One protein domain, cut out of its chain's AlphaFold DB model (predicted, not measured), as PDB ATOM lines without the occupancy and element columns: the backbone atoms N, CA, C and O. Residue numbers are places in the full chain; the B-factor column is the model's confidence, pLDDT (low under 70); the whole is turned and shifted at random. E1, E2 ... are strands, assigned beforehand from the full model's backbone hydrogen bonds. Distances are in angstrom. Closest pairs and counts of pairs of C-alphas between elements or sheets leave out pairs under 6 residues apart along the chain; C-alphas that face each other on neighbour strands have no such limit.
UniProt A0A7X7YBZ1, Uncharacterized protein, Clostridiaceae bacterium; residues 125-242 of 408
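What this domain is: This is residues 125 to 242 of the 408 residues of an uncharacterized protein of Clostridiaceae bacterium (UniProt A0A7X7YBZ1). This is a sandwich of two antiparallel sheets face to face, E1 E2 E7 E5 and E4 E8 E9, with the small strand pair E3 and E6 at the side away from E1 and E9. A long leading stretch, residues 125 to 153, winds past the side where E1 and E9 are the edges, and the link from E4 to E5 reaches out at one end with Glu 193 near its tip. The printed part has 118 residues and no named helix; its nine strands, E1 to E9 in chain order, are its named elements, and its class is all strand, though only 50 residues are in them. It is compact, with a radius of gyration of the C-alphas of 14.0 A and spans of 45 by 30 by 23 A.

Where its parts are: Find C-alpha 154 at (192.956, 124.331, 186.826), where E1 begins; it runs through residues 154 to 162 over 23.2 A and bends by 60 degrees at residue 159. E2, residues 165 to 172, covers 22.4 A, and E7, residues 214 to 221, covers 23.4 A. E5 is residues 200 to 202. In the other sheet look for E4 at residues 185 to 188, E8 at 228 to 233 over 15.6 A, and E9 at 236 to 241 over 15.8 A, ending at C-alpha 241, (183.726, 140.417, 194.615). E3 is residues 178 to 180 and E6 residues 207 to 209.

How they stand to each other: Start in the twisted sheet E1 E2 E7 E5. E1 and E2 form a hairpin, with N 157 and O 169 2.9 A apart, within hydrogen-bond range. Next, look at N 168 and O 217, 2.9 A apart, between E2 and E7, then at N 201 and O 220, 2.8 A apart, between E7 and E5. The facing parts of this sheet and E4 E8 E9 are 9.0 A apart centre to centre, with strands at 20 degrees. There N 188 and O 228 of E4 and E8 are 2.8 A apart, and in the hairpin E8 and E9, N 231 and O 238 are 2.9 A apart. E1 and E9 are near each other, while the closest C-alphas of E4 and E5, Phe 187 and Ser 200, are 5.2 A apart. E3 and E6 are antiparallel, with N 180 and O 207 2.9 A apart; the closest C-alphas of E6 and E2, Ile 209 and Asn 172, are 6.5 A apart. Residues 149 to 150 pair antiparallel with residues 155 to 156 of E1.

The domain as a whole: The C-alphas farthest apart, those of Asp 129 and Glu 193, are 46.0 A apart. The printed part has no cut. The link from E4 to E5, 11 residues, is long. The mean pLDDT of the printed part is 91.7; look at residues 140 to 142 for values under 70.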
ATOM      1  N   ASP A 125     203.948 135.896 186.744       91.44
ATOM      2  CA  ASP A 125     203.177 135.096 185.797       91.44
ATOM      3  C   ASP A 125     202.614 133.837 186.465       91.44
ATOM      4  O   ASP A 125     203.235 133.220 187.336       91.44
ATOM      5  N   LEU A 126     201.420 133.440 186.028       93.69
ATOM      6  CA  LEU A 126     200.806 132.187 186.439       93.69
ATOM      7  C   LEU A 126     201.653 131.016 185.926       93.69
ATOM      8  O   LEU A 126     201.965 130.958 184.738       93.69
ATOM      9  N   THR A 127     202.006 130.062 186.789       92.12
ATOM     10  CA  THR A 127     202.842 128.917 186.389       92.12
ATOM     11  C   THR A 127     202.055 127.621 186.302       92.12
ATOM     12  O   THR A 127     201.123 127.438 187.067       92.12
ATOM     13  N   LEU A 128     202.517 126.732 185.408       94.38
ATOM     14  CA  LEU A 128     202.351 125.269 185.269       94.38
ATOM     15  C   LEU A 128     202.499 124.356 186.504       94.38
ATOM     16  O   LEU A 128     202.034 123.210 186.520       94.38
ATOM     17  N   ASP A 129     203.183 124.827 187.534       90.56
ATOM     18  CA  ASP A 129     203.845 123.896 188.446       90.56
ATOM     19  C   ASP A 129     202.873 123.248 189.436       90.56
ATOM     20  O   ASP A 129     201.915 123.899 189.857       90.56
ATOM     21  N   PRO A 130     203.086 121.982 189.834       85.88
ATOM     22  CA  PRO A 130     202.265 121.353 190.859       85.88
ATOM     23  C   PRO A 130     202.279 122.170 192.157       85.88
ATOM     24  O   PRO A 130     203.346 122.491 192.683       85.88
ATOM     25  N   GLN A 131     201.093 122.484 192.672       86.94
ATOM     26  CA  GLN A 131     200.881 123.177 193.942       86.94
ATOM     27  C   GLN A 131     199.719 122.517 194.691       86.94
ATOM     28  O   GLN A 131     198.853 121.922 194.045       86.94
ATOM     29  N   PRO A 132     199.684 122.593 196.031       86.00
ATOM     30  CA  PRO A 132     198.524 122.157 196.795       86.00
ATOM     31  C   PRO A 132     197.280 122.945 196.380       86.00
ATOM     32  O   PRO A 132     197.323 124.174 196.301       86.00
ATOM     33  N   SER A 133     196.179 122.237 196.144       85.25
ATOM     34  CA  SER A 133     194.897 122.871 195.860       85.25
ATOM     35  C   SER A 133     194.408 123.671 197.065       85.25
ATOM     36  O   SER A 133     194.559 123.249 198.215       85.25
ATOM     37  N   ILE A 134     193.782 124.809 196.791       85.19
ATOM     38  CA  ILE A 134     193.059 125.596 197.776       85.19
ATOM     39  C   ILE A 134     191.871 124.788 198.299       85.19
ATOM     40  O   ILE A 134     191.178 124.108 197.537       85.19
ATOM     41  N   THR A 135     191.607 124.856 199.601       80.25
ATOM     42  CA  THR A 135     190.400 124.239 200.150       80.25
ATOM     43  C   THR A 135     189.227 125.212 200.091       80.25
ATOM     44  O   THR A 135     189.395 126.430 200.075       80.25
ATOM     45  N   ARG A 136     187.996 124.691 200.098       73.81
ATOM     46  CA  ARG A 136     186.798 125.546 200.163       73.81
ATOM     47  C   ARG A 136     186.769 126.408 201.429       73.81
ATOM     48  O   ARG A 136     186.243 127.516 201.388       73.81
ATOM     49  N   ASP A 137     187.314 125.894 202.529       72.38
ATOM     50  CA  ASP A 137     187.382 126.622 203.794       72.38
ATOM     51  C   ASP A 137     188.376 127.791 203.693       72.38
ATOM     52  O   ASP A 137     188.093 128.867 204.215       72.38
ATOM     53  N   ASP A 138     189.460 127.635 202.922       72.38
ATOM     54  CA  ASP A 138     190.408 128.724 202.643       72.38
ATOM     55  C   ASP A 138     189.803 129.826 201.762       72.38
ATOM     56  O   ASP A 138     190.190 130.986 201.864       72.38
ATOM     57  N   MET A 139     188.835 129.488 200.905       71.69
ATOM     58  CA  MET A 139     188.159 130.452 200.027       71.69
ATOM     59  C   MET A 139     187.104 131.310 200.739       71.69
ATOM     60  O   MET A 139     186.514 132.198 200.118       71.69
ATOM     61  N   TYR A 140     186.794 131.038 202.009       60.69
ATOM     62  CA  TYR A 140     185.679 131.693 202.679       60.69
ATOM     63  C   TYR A 140     185.988 133.162 203.003       60.69
ATOM     64  O   TYR A 140     186.777 133.465 203.889       60.69
ATOM     65  N   GLY A 141     185.302 134.079 202.313       56.25
ATOM     66  CA  GLY A 141     185.317 135.514 202.622       56.25
ATOM     67  C   GLY A 141     186.483 136.310 202.035       56.25
ATOM     68  O   GLY A 141     186.500 137.523 202.211       56.25
ATOM     69  N   THR A 142     187.390 135.664 201.303       61.31
ATOM     70  CA  THR A 142     188.656 136.260 200.865       61.31
ATOM     71  C   THR A 142     188.761 136.344 199.342       61.31
ATOM     72  O   THR A 142     188.476 135.376 198.634       61.31
ATOM     73  N   GLN A 143     189.210 137.491 198.822       72.12
ATOM     74  CA  GLN A 143     189.563 137.659 197.406       72.12
ATOM     75  C   GLN A 143     191.067 137.485 197.198       72.12
ATOM     76  O   GLN A 143     191.861 138.136 197.861       72.12
ATOM     77  N   PHE A 144     191.483 136.678 196.226       79.81
ATOM     78  CA  PHE A 144     192.900 136.414 195.971       79.81
ATOM     79  C   PHE A 144     193.414 137.213 194.771       79.81
ATOM     80  O   PHE A 144     193.528 136.688 193.664       79.81
ATOM     81  N   LEU A 145     193.692 138.508 194.967       85.94
ATOM     82  CA  LEU A 145     194.262 139.350 193.906       85.94
ATOM     83  C   LEU A 145     195.782 139.237 193.821       85.94
ATOM     84  O   LEU A 145     196.334 139.357 192.736       85.94
ATOM     85  N   LEU A 146     196.465 138.990 194.939       85.81
ATOM     86  CA  LEU A 146     197.931 138.999 194.993       85.81
ATOM     87  C   LEU A 146     198.601 137.694 194.553       85.81
ATOM     88  O   LEU A 146     199.787 137.711 194.229       85.81
ATOM     89  N   PHE A 147     197.883 136.571 194.545       84.12
ATOM     90  CA  PHE A 147     198.475 135.268 194.254       84.12
ATOM     91  C   PHE A 147     197.530 134.341 193.497       84.12
ATOM     92  O   PHE A 147     196.311 134.556 193.510       84.12
ATOM     93  N   PRO A 148     198.081 133.297 192.851       89.44
ATOM     94  CA  PRO A 148     197.258 132.390 192.088       89.44
ATOM     95  C   PRO A 148     196.429 131.508 193.002       89.44
ATOM     96  O   PRO A 148     196.889 131.050 194.045       89.44
ATOM     97  N   VAL A 149     195.228 131.193 192.548       90.00
ATOM     98  CA  VAL A 149     194.369 130.202 193.176       90.00
ATOM     99  C   VAL A 149     194.548 128.885 192.442       90.00
ATOM    100  O   VAL A 149     194.334 128.803 191.230       90.00
ATOM    101  N   TYR A 150     194.928 127.852 193.184       91.31
ATOM    102  CA  TYR A 150     195.204 126.522 192.656       91.31
ATOM    103  C   TYR A 150     194.015 125.603 192.932       91.31
ATOM    104  O   TYR A 150     193.710 125.330 194.084       91.31
ATOM    105  N   HIS A 151     193.334 125.126 191.894       92.12
ATOM    106  CA  HIS A 151     192.339 124.052 191.985       92.12
ATOM    107  C   HIS A 151     192.930 122.752 191.430       92.12
ATOM    108  O   HIS A 151     193.983 122.752 190.791       92.12
ATOM    109  N   ASP A 152     192.233 121.634 191.628       91.56
ATOM    110  CA  ASP A 152     192.725 120.309 191.220       91.56
ATOM    111  C   ASP A 152     193.015 120.213 189.710       91.56
ATOM    112  O   ASP A 152     194.015 119.633 189.286       91.56
ATOM    113  N   THR A 153     192.136 120.783 188.883       93.88
ATOM    114  CA  THR A 153     192.163 120.643 187.415       93.88
ATOM    115  C   THR A 153     192.463 121.943 186.679       93.88
ATOM    116  O   THR A 153     192.612 121.950 185.455       93.88
ATOM    117  N   PHE A 154     192.570 123.054 187.399       95.88
ATOM    118  CA  PHE A 154     192.956 124.331 186.826       95.88
ATOM    119  C   PHE A 154     193.481 125.264 187.908       95.88
ATOM    120  O   PHE A 154     193.349 125.023 189.097       95.88
ATOM    121  N   ARG A 155     194.030 126.391 187.497       94.69
ATOM    122  CA  ARG A 155     194.389 127.492 188.387       94.69
ATOM    123  C   ARG A 155     194.068 128.803 187.715       94.69
ATOM    124  O   ARG A 155     193.963 128.853 186.486       94.69
ATOM    125  N   TYR A 156     193.964 129.859 188.499       94.69
ATOM    126  CA  TYR A 156     193.806 131.185 187.939       94.69
ATOM    127  C   TYR A 156     194.540 132.246 188.742       94.69
ATOM    128  O   TYR A 156     194.767 132.092 189.935       94.69
ATOM    129  N   GLN A 157     194.891 133.335 188.070       93.38
ATOM    130  CA  GLN A 157     195.421 134.546 188.682       93.38
ATOM    131  C   GLN A 157     194.610 135.723 188.166       93.38
ATOM    132  O   GLN A 157     194.561 135.968 186.959       93.38
ATOM    133  N   ILE A 158     194.011 136.483 189.076       92.38
ATOM    134  CA  ILE A 158     193.403 137.758 188.711       92.38
ATOM    135  C   ILE A 158     194.534 138.739 188.391       92.38
ATOM    136  O   ILE A 158     195.464 138.908 189.177       92.38
ATOM    137  N   ARG A 159     194.479 139.341 187.203       91.62
ATOM    138  CA  ARG A 159     195.463 140.321 186.718       91.62
ATOM    139  C   ARG A 159     194.973 141.739 186.929       91.62
ATOM    140  O   ARG A 159     195.742 142.600 187.328       91.62
ATOM    141  N   GLU A 160     193.683 141.956 186.698       90.06
ATOM    142  CA  GLU A 160     193.011 143.226 186.939       90.06
ATOM    143  C   GLU A 160     191.591 142.951 187.419       90.06
ATOM    144  O   GLU A 160     190.877 142.161 186.799       90.06
ATOM    145  N   TYR A 161     191.149 143.640 188.470       89.50
ATOM    146  CA  TYR A 161     189.747 143.626 188.869       89.50
ATOM    147  C   TYR A 161     189.308 145.008 189.339       89.50
ATOM    148  O   TYR A 161     189.767 145.527 190.352       89.50
ATOM    149  N   ARG A 162     188.394 145.600 188.576       88.62
ATOM    150  CA  ARG A 162     187.656 146.813 188.920       88.62
ATOM    151  C   ARG A 162     186.184 146.615 188.563       88.62
ATOM    152  O   ARG A 162     185.799 145.579 188.014       88.62
ATOM    153  N   LEU A 163     185.346 147.600 188.865       90.06
ATOM    154  CA  LEU A 163     183.947 147.541 188.449       90.06
ATOM    155  C   LEU A 163     183.846 147.353 186.930       90.06
ATOM    156  O   LEU A 163     184.592 147.964 186.163       90.06
ATOM    157  N   ALA A 164     182.939 146.470 186.526       94.25
ATOM    158  CA  ALA A 164     182.615 146.117 185.153       94.25
ATOM    159  C   ALA A 164     183.788 145.593 184.305       94.25
ATOM    160  O   ALA A 164     183.645 145.485 183.087       94.25
ATOM    161  N   HIS A 165     184.933 145.261 184.910       95.00
ATOM    162  CA  HIS A 165     186.120 144.819 184.187       95.00
ATOM    163  C   HIS A 165     186.980 143.866 185.021       95.00
ATOM    164  O   HIS A 165     187.536 144.238 186.058       95.00
ATOM    165  N   LEU A 166     187.130 142.643 184.521       95.06
ATOM    166  CA  LEU A 166     187.909 141.576 185.135       95.06
ATOM    167  C   LEU A 166     188.827 140.939 184.083       95.06
ATOM    168  O   LEU A 166     188.362 140.500 183.033       95.06
ATOM    169  N   VAL A 167     190.121 140.849 184.387       95.38
ATOM    170  CA  VAL A 167     191.123 140.133 183.584       95.38
ATOM    171  C   VAL A 167     191.710 139.022 184.433       95.38
ATOM    172  O   VAL A 167     192.226 139.276 185.523       95.38
ATOM    173  N   VAL A 168     191.657 137.794 183.925       96.31
ATOM    174  CA  VAL A 168     192.118 136.601 184.641       96.31
ATOM    175  C   VAL A 168     192.956 135.740 183.715       96.31
ATOM    176  O   VAL A 168     192.531 135.427 182.606       96.31
ATOM    177  N   ASP A 169     194.121 135.314 184.182       97.75
ATOM    178  CA  ASP A 169     194.871 134.244 183.533       97.75
ATOM    179  C   ASP A 169     194.382 132.906 184.090       97.75
ATOM    180  O   ASP A 169     194.333 132.728 185.303       97.75
ATOM    181  N   PHE A 170     194.016 131.974 183.214       98.19
ATOM    182  CA  PHE A 170     193.596 130.617 183.552       98.19
ATOM    183  C   PHE A 170     194.607 129.619 183.008       98.19
ATOM    184  O   PHE A 170     194.904 129.637 181.816       98.19
ATOM    185  N   GLY A 171     195.102 128.729 183.865       98.12
ATOM    186  CA  GLY A 171     195.985 127.629 183.492       98.12
ATOM    187  C   GLY A 171     195.290 126.286 183.663       98.12
ATOM    188  O   GLY A 171     194.819 125.980 184.757       98.12
ATOM    189  N   ASN A 172     195.248 125.473 182.611       98.12
ATOM    190  CA  ASN A 172     194.620 124.156 182.651       98.12
ATOM    191  C   ASN A 172     195.622 123.071 183.078       98.12
ATOM    192  O   ASN A 172     196.600 122.813 182.374       98.12
ATOM    193  N   THR A 173     195.375 122.428 184.221       96.88
ATOM    194  CA  THR A 173     196.162 121.285 184.725       96.88
ATOM    195  C   THR A 173     195.480 119.940 184.519       96.88
ATOM    196  O   THR A 173     196.105 118.904 184.741       96.88
ATOM    197  N   GLY A 174     194.211 119.943 184.117       95.25
ATOM    198  CA  GLY A 174     193.422 118.749 183.869       95.25
ATOM    199  C   GLY A 174     193.745 118.079 182.535       95.25
ATOM    200  O   GLY A 174     194.562 118.541 181.742       95.25
ATOM    201  N   SER A 175     193.062 116.964 182.279       95.94
ATOM    202  CA  SER A 175     193.189 116.185 181.040       95.94
ATOM    203  C   SER A 175     192.231 116.617 179.929       95.94
ATOM    204  O   SER A 175     192.383 116.180 178.789       95.94
ATOM    205  N   GLU A 176     191.236 117.444 180.243       96.75
ATOM    206  CA  GLU A 176     190.202 117.899 179.308       96.75
ATOM    207  C   GLU A 176     190.366 119.385 178.991       96.75
ATOM    208  O   GLU A 176     190.970 120.132 179.755       96.75
ATOM    209  N   THR A 177     189.834 119.832 177.853       97.81
ATOM    210  CA  THR A 177     189.844 121.259 177.498       97.81
ATOM    211  C   THR A 177     188.883 122.024 178.403       97.81
ATOM    212  O   THR A 177     187.693 121.719 178.423       97.81
ATOM    213  N   LEU A 178     189.373 123.055 179.098       97.38
ATOM    214  CA  LEU A 178     188.505 123.994 179.807       97.38
ATOM    215  C   LEU A 178     187.818 124.903 178.791       97.38
ATOM    216  O   LEU A 178     188.465 125.432 177.882       97.38
ATOM    217  N   VAL A 179     186.514 125.093 178.951       97.44
ATOM    218  CA  VAL A 179     185.707 125.985 178.118       97.44
ATOM    219  C   VAL A 179     185.088 127.032 179.028       97.44
ATOM    220  O   VAL A 179     184.495 126.676 180.039       97.44
ATOM    221  N   ILE A 180     185.267 128.306 178.687       98.12
ATOM    222  CA  ILE A 180     184.718 129.438 179.438       98.12
ATOM    223  C   ILE A 180     183.820 130.249 178.505       98.12
ATOM    224  O   ILE A 180     184.252 130.691 177.432       98.12
ATOM    225  N   THR A 181     182.576 130.438 178.925       98.00
ATOM    226  CA  THR A 181     181.524 131.178 178.221       98.00
ATOM    227  C   THR A 181     180.938 132.290 179.093       98.00
ATOM    228  O   THR A 181     181.302 132.439 180.262       98.00
ATOM    229  N   ASP A 182     179.998 133.052 178.529       97.12
ATOM    230  CA  ASP A 182     179.245 134.091 179.242       97.12
ATOM    231  C   ASP A 182     178.429 133.541 180.427       97.12
ATOM    232  O   ASP A 182     178.092 134.298 181.332       97.12
ATOM    233  N   GLU A 183     178.125 132.241 180.462       95.81
ATOM    234  CA  GLU A 183     177.400 131.604 181.573       95.81
ATOM    235  C   GLU A 183     178.334 131.140 182.701       95.81
ATOM    236  O   GLU A 183     177.917 131.011 183.856       95.81
ATOM    237  N   ASP A 184     179.609 130.912 182.377       95.94
ATOM    238  CA  ASP A 184     180.604 130.360 183.298       95.94
ATOM    239  C   ASP A 184     181.284 131.448 184.130       95.94
ATOM    240  O   ASP A 184     181.666 131.220 185.277       95.94
ATOM    241  N   LEU A 185     181.461 132.644 183.562       96.69
ATOM    242  CA  LEU A 185     182.139 133.747 184.233       96.69
ATOM    243  C   LEU A 185     181.484 135.080 183.872       96.69
ATOM    244  O   LEU A 185     181.719 135.624 182.794       96.69
ATOM    245  N   TYR A 186     180.677 135.628 184.783       96.69
ATOM    246  CA  TYR A 186     179.898 136.827 184.485       96.69
ATOM    247  C   TYR A 186     179.702 137.771 185.661       96.69
ATOM    248  O   TYR A 186     179.487 137.367 186.802       96.69
ATOM    249  N   PHE A 187     179.703 139.062 185.344       96.81
ATOM    250  CA  PHE A 187     179.262 140.114 186.240       96.81
ATOM    251  C   PHE A 187     177.752 140.057 186.480       96.81
ATOM    252  O   PHE A 187     176.965 139.811 185.567       96.81
ATOM    253  N   SER A 188     177.341 140.375 187.703       94.19
ATOM    254  CA  SER A 188     175.947 140.489 188.103       94.19
ATOM    255  C   SER A 188     175.702 141.767 188.896       94.19
ATOM    256  O   SER A 188     176.502 142.176 189.743       94.19
ATOM    257  N   ILE A 189     174.574 142.398 188.595       92.94
ATOM    258  CA  ILE A 189     173.946 143.446 189.389       92.94
ATOM    259  C   ILE A 189     172.447 143.364 189.129       92.94
ATOM    260  O   ILE A 189     172.024 143.138 187.995       92.94
ATOM    261  N   ILE A 190     171.664 143.471 190.194       93.56
ATOM    262  CA  ILE A 190     170.227 143.234 190.158       93.56
ATOM    263  C   ILE A 190     169.498 144.578 190.141       93.56
ATOM    264  O   ILE A 190     169.819 145.451 190.949       93.56
ATOM    265  N   ASP A 191     168.558 144.749 189.215       91.94
ATOM    266  CA  ASP A 191     167.688 145.928 189.163       91.94
ATOM    267  C   ASP A 191     166.569 145.872 190.222       91.94
ATOM    268  O   ASP A 191     166.462 144.937 191.019       91.94
ATOM    269  N   SER A 192     165.706 146.891 190.248       93.12
ATOM    270  CA  SER A 192     164.580 146.964 191.186       93.12
ATOM    271  C   SER A 192     163.530 145.864 191.004       93.12
ATOM    272  O   SER A 192     162.721 145.652 191.904       93.12
ATOM    273  N   GLU A 193     163.515 145.185 189.857       94.94
ATOM    274  CA  GLU A 193     162.578 144.105 189.539       94.94
ATOM    275  C   GLU A 193     163.158 142.718 189.852       94.94
ATOM    276  O   GLU A 193     162.447 141.717 189.774       94.94
ATOM    277  N   GLY A 194     164.428 142.644 190.259       92.94
ATOM    278  CA  GLY A 194     165.099 141.384 190.557       92.94
ATOM    279  C   GLY A 194     165.842 140.777 189.365       92.94
ATOM    280  O   GLY A 194     166.370 139.669 189.493       92.94
ATOM    281  N   ASN A 195     165.938 141.475 188.229       94.88
ATOM    282  CA  ASN A 195     166.612 140.965 187.038       94.88
ATOM    283  C   ASN A 195     168.101 141.313 187.051       94.88
ATOM    284  O   ASN A 195     168.501 142.413 187.439       94.88
ATOM    285  N   ASN A 196     168.942 140.393 186.570       94.38
ATOM    286  CA  ASN A 196     170.343 140.719 186.319       94.38
ATOM    287  C   ASN A 196     170.443 141.673 185.121       94.38
ATOM    288  O   ASN A 196     170.143 141.295 183.990       94.38
ATOM    289  N   CYS A 197     170.909 142.893 185.373       95.75
ATOM    290  CA  CYS A 197     171.056 143.956 184.383       95.75
ATOM    291  C   CYS A 197     172.525 144.330 184.113       95.75
ATOM    292  O   CYS A 197     172.802 145.355 183.492       95.75
ATOM    293  N   ALA A 198     173.491 143.497 184.528       96.56
ATOM    294  CA  ALA A 198     174.916 143.787 184.341       96.56
ATOM    295  C   ALA A 198     175.327 143.912 182.866       96.56
ATOM    296  O   ALA A 198     176.241 144.670 182.540       96.56
ATOM    297  N   GLY A 199     174.684 143.152 181.971       96.94
ATOM    298  CA  GLY A 199     175.098 143.053 180.571       96.94
ATOM    299  C   GLY A 199     176.532 142.526 180.438       96.94
ATOM    300  O   GLY A 199     177.350 143.154 179.765       96.94
ATOM    301  N   SER A 200     176.841 141.439 181.151       97.62
ATOM    302  CA  SER A 200     178.167 140.815 181.178       97.62
ATOM    303  C   SER A 200     178.522 140.133 179.855       97.62
ATOM    304  O   SER A 200     177.639 139.654 179.150       97.62
ATOM    305  N   LYS A 201     179.820 140.068 179.545       98.12
ATOM    306  CA  LYS A 201     180.374 139.404 178.364       98.12
ATOM    307  C   LYS A 201     181.799 138.919 178.617       98.12
ATOM    308  O   LYS A 201     182.639 139.702 179.065       98.12
ATOM    309  N   VAL A 202     182.084 137.678 178.244       98.44
ATOM    310  CA  VAL A 202     183.423 137.112 178.085       98.44
ATOM    311  C   VAL A 202     183.907 137.389 176.660       98.44
ATOM    312  O   VAL A 202     183.270 137.050 175.660       98.44
ATOM    313  N   HIS A 203     185.058 138.041 176.530       98.00
ATOM    314  CA  HIS A 203     185.606 138.400 175.223       98.00
ATOM    315  C   HIS A 203     186.258 137.198 174.550       98.00
ATOM    316  O   HIS A 203     187.063 136.492 175.152       98.00
ATOM    317  N   GLY A 204     185.915 136.975 173.278       95.94
ATOM    318  CA  GLY A 204     186.376 135.803 172.531       95.94
ATOM    319  C   GLY A 204     185.703 134.494 172.956       95.94
ATOM    320  O   GLY A 204     186.232 133.427 172.654       95.94
ATOM    321  N   ALA A 205     184.562 134.563 173.651       94.81
ATOM    322  CA  ALA A 205     183.800 133.385 174.038       94.81
ATOM    323  C   ALA A 205     183.308 132.579 172.813       94.81
ATOM    324  O   ALA A 205     182.907 133.169 171.806       94.81
ATOM    325  N   PRO A 206     183.285 131.236 172.897       97.06
ATOM    326  CA  PRO A 206     183.850 130.428 173.979       97.06
ATOM    327  C   PRO A 206     185.387 130.439 173.963       97.06
ATOM    328  O   PRO A 206     186.016 130.107 172.953       97.06
ATOM    329  N   VAL A 207     186.002 130.726 175.112       98.31
ATOM    330  CA  VAL A 207     187.453 130.597 175.279       98.31
ATOM    331  C   VAL A 207     187.765 129.143 175.616       98.31
ATOM    332  O   VAL A 207     187.302 128.620 176.624       98.31
ATOM    333  N   ARG A 208     188.546 128.478 174.760       98.25
ATOM    334  CA  ARG A 208     188.988 127.086 174.954       98.25
ATOM    335  C   ARG A 208     190.444 127.051 175.392       98.25
ATOM    336  O   ARG A 208     191.274 127.629 174.693       98.25
ATOM    337  N   ILE A 209     190.749 126.371 176.493       98.44
ATOM    338  CA  ILE A 209     192.093 126.267 177.079       98.44
ATOM    339  C   ILE A 209     192.475 124.786 177.136       98.44
ATOM    340  O   ILE A 209     191.895 124.017 177.908       98.44
ATOM    341  N   ALA A 210     193.412 124.365 176.290       98.44
ATOM    342  CA  ALA A 210     193.854 122.975 176.212       98.44
ATOM    343  C   ALA A 210     194.634 122.553 177.476       98.44
ATOM    344  O   ALA A 210     195.164 123.415 178.180       98.44
ATOM    345  N   PRO A 211     194.736 121.247 177.784       98.31
ATOM    346  CA  PRO A 211     195.624 120.751 178.837       98.31
ATOM    347  C   PRO A 211     197.049 121.304 178.710       98.31
ATOM    348  O   PRO A 211     197.646 121.238 177.636       98.31
ATOM    349  N   GLY A 212     197.599 121.843 179.800       97.88
ATOM    350  CA  GLY A 212     198.940 122.435 179.814       97.88
ATOM    351  C   GLY A 212     199.038 123.828 179.180       97.88
ATOM    352  O   GLY A 212     200.143 124.319 178.966       97.88
ATOM    353  N   GLU A 213     197.911 124.473 178.879       98.25
ATOM    354  CA  GLU A 213     197.862 125.825 178.325       98.25
ATOM    355  C   GLU A 213     197.473 126.854 179.396       98.25
ATOM    356  O   GLU A 213     196.695 126.564 180.310       98.25
ATOM    357  N   ILE A 214     197.998 128.076 179.257       98.50
ATOM    358  CA  ILE A 214     197.533 129.260 179.985       98.50
ATOM    359  C   ILE A 214     196.916 130.236 178.985       98.50
ATOM    360  O   ILE A 214     197.545 130.559 177.977       98.50
ATOM    361  N   LYS A 215     195.712 130.743 179.271       98.25
ATOM    362  CA  LYS A 215     195.091 131.838 178.509       98.25
ATOM    363  C   LYS A 215     194.597 132.951 179.410       98.25
ATOM    364  O   LYS A 215     194.049 132.701 180.479       98.25
ATOM    365  N   ARG A 216     194.713 134.176 178.902       97.94
ATOM    366  CA  ARG A 216     194.075 135.359 179.472       97.94
ATOM    367  C   ARG A 216     192.623 135.449 179.017       97.94
ATOM    368  O   ARG A 216     192.340 135.366 177.823       97.94
ATOM    369  N   VAL A 217     191.724 135.656 179.967       98.25
ATOM    370  CA  VAL A 217     190.287 135.842 179.767       98.25
ATOM    371  C   VAL A 217     189.910 137.234 180.257       98.25
ATOM    372  O   VAL A 217     190.210 137.600 181.393       98.25
ATOM    373  N   LEU A 218     189.254 138.007 179.392       98.12
ATOM    374  CA  LEU A 218     188.688 139.315 179.719       98.12
ATOM    375  C   LEU A 218     187.171 139.185 179.844       98.12
ATOM    376  O   LEU A 218     186.509 138.694 178.929       98.12
ATOM    377  N   VAL A 219     186.629 139.688 180.948       98.12
ATOM    378  CA  VAL A 219     185.192 139.788 181.200       98.12
ATOM    379  C   VAL A 219     184.841 141.243 181.459       98.12
ATOM    380  O   VAL A 219     185.505 141.921 182.243       98.12
ATOM    381  N   THR A 220     183.791 141.733 180.810       98.06
ATOM    382  CA  THR A 220     183.302 143.107 180.991       98.06
ATOM    383  C   THR A 220     181.806 143.134 181.232       98.06
ATOM    384  O   THR A 220     181.103 142.248 180.755       98.06
ATOM    385  N   ALA A 221     181.307 144.180 181.881       97.88
ATOM    386  CA  ALA A 221     179.880 144.453 182.021       97.88
ATOM    387  C   ALA A 221     179.510 145.787 181.359       97.88
ATOM    388  O   ALA A 221     180.315 146.715 181.338       97.88
ATOM    389  N   LYS A 222     178.282 145.905 180.843       97.44
ATOM    390  CA  LYS A 222     177.739 147.194 180.383       97.44
ATOM    391  C   LYS A 222     177.377 148.105 181.551       97.44
ATOM    392  O   LYS A 222     177.536 149.316 181.448       97.44
ATOM    393  N   HIS A 223     176.879 147.533 182.648       95.81
ATOM    394  CA  HIS A 223     176.536 148.305 183.834       95.81
ATOM    395  C   HIS A 223     177.819 148.704 184.585       95.81
ATOM    396  O   HIS A 223     178.516 147.818 185.088       95.81
ATOM    397  N   PRO A 224     178.127 150.008 184.727       92.50
ATOM    398  CA  PRO A 224     179.419 150.472 185.241       92.50
ATOM    399  C   PRO A 224     179.647 150.116 186.711       92.50
ATOM    400  O   PRO A 224     180.784 150.011 187.146       92.50
ATOM    401  N   GLU A 225     178.578 149.891 187.478       90.12
ATOM    402  CA  GLU A 225     178.668 149.489 188.886       90.12
ATOM    403  C   GLU A 225     178.620 147.972 189.111       90.12
ATOM    404  O   GLU A 225     178.511 147.523 190.253       90.12
ATOM    405  N   ALA A 226     178.664 147.137 188.069       91.94
ATOM    406  CA  ALA A 226     178.694 145.694 188.281       91.94
ATOM    407  C   ALA A 226     180.040 145.293 188.905       91.94
ATOM    408  O   ALA A 226     181.097 145.548 188.347       91.94
ATOM    409  N   GLY A 227     180.025 144.682 190.087       87.94
ATOM    410  CA  GLY A 227     181.254 144.339 190.822       87.94
ATOM    411  C   GLY A 227     181.178 142.995 191.524       87.94
ATOM    412  O   GLY A 227     181.950 142.735 192.435       87.94
ATOM    413  N   PHE A 228     180.204 142.173 191.156       90.12
ATOM    414  CA  PHE A 228     180.023 140.828 191.671       90.12
ATOM    415  C   PHE A 228     180.139 139.889 190.481       90.12
ATOM    416  O   PHE A 228     179.388 140.054 189.524       90.12
ATOM    417  N   VAL A 229     181.081 138.952 190.505       92.88
ATOM    418  CA  VAL A 229     181.309 138.012 189.407       92.88
ATOM    419  C   VAL A 229     180.974 136.610 189.875       92.88
ATOM    420  O   VAL A 229     181.601 136.083 190.792       92.88
ATOM    421  N   PHE A 230     179.990 135.994 189.235       93.75
ATOM    422  CA  PHE A 230     179.738 134.573 189.388       93.75
ATOM    423  C   PHE A 230     180.812 133.801 188.634       93.75
ATOM    424  O   PHE A 230     181.062 134.056 187.459       93.75
ATOM    425  N   PHE A 231     181.443 132.874 189.343       93.62
ATOM    426  CA  PHE A 231     182.492 132.010 188.840       93.62
ATOM    427  C   PHE A 231     181.967 130.576 188.841       93.62
ATOM    428  O   PHE A 231     181.592 130.056 189.892       93.62
ATOM    429  N   ASN A 232     181.946 129.947 187.672       94.75
ATOM    430  CA  ASN A 232     181.532 128.572 187.439       94.75
ATOM    431  C   ASN A 232     182.456 127.921 186.395       94.75
ATOM    432  O   ASN A 232     182.064 127.695 185.258       94.75
ATOM    433  N   VAL A 233     183.712 127.660 186.761       94.06
ATOM    434  CA  VAL A 233     184.732 127.118 185.843       94.06
ATOM    435  C   VAL A 233     185.313 125.835 186.423       94.06
ATOM    436  O   VAL A 233     185.583 125.754 187.621       94.06
ATOM    437  N   GLY A 234     185.512 124.816 185.578       89.69
ATOM    438  CA  GLY A 234     186.198 123.576 185.966       89.69
ATOM    439  C   GLY A 234     185.512 122.807 187.104       89.69
ATOM    440  O   GLY A 234     186.188 122.176 187.911       89.69
ATOM    441  N   GLY A 235     184.181 122.902 187.206       89.00
ATOM    442  CA  GLY A 235     183.386 122.284 188.274       89.00
ATOM    443  C   GLY A 235     183.365 123.059 189.596       89.00
ATOM    444  O   GLY A 235     182.700 122.629 190.537       89.00
ATOM    445  N   GLN A 236     184.050 124.203 189.679       91.19
ATOM    446  CA  GLN A 236     184.073 125.052 190.867       91.19
ATOM    447  C   GLN A 236     183.066 126.187 190.744       91.19
ATOM    448  O   GLN A 236     183.046 126.878 189.728       91.19
ATOM    449  N   ARG A 237     182.277 126.414 191.803       90.44
ATOM    450  CA  ARG A 237     181.235 127.446 191.835       90.44
ATOM    451  C   ARG A 237     181.333 128.330 193.073       90.44
ATOM    452  O   ARG A 237     181.109 127.857 194.185       90.44
ATOM    453  N   TYR A 238     181.608 129.613 192.875       88.94
ATOM    454  CA  TYR A 238     181.656 130.633 193.929       88.94
ATOM    455  C   TYR A 238     181.535 132.033 193.313       88.94
ATOM    456  O   TYR A 238     181.205 132.187 192.136       88.94
ATOM    457  N   THR A 239     181.768 133.069 194.113       88.06
ATOM    458  CA  THR A 239     181.748 134.450 193.645       88.06
ATOM    459  C   THR A 239     183.073 135.140 193.926       88.06
ATOM    460  O   THR A 239     183.619 135.018 195.017       88.06
ATOM    461  N   LEU A 240     183.534 135.926 192.959       88.06
ATOM    462  CA  LEU A 240     184.538 136.961 193.147       88.06
ATOM    463  C   LEU A 240     183.853 138.319 193.349       88.06
ATOM    464  O   LEU A 240     183.039 138.746 192.530       88.06
ATOM    465  N   THR A 241     184.198 139.040 194.406       81.62
ATOM    466  CA  THR A 241     183.726 140.417 194.615       81.62
ATOM    467  C   THR A 241     184.789 141.410 194.158       81.62
ATOM    468  O   THR A 241     185.967 141.087 194.155       81.62
ATOM    469  N   SER A 242     184.389 142.588 193.690       76.69
ATOM    470  CA  SER A 242     185.315 143.662 193.327       76.69
ATOM    471  C   SER A 242     186.046 144.143 194.584       76.69
ATOM    472  O   SER A 242     185.422 144.194 195.648       76.69
TER     473      SER A 242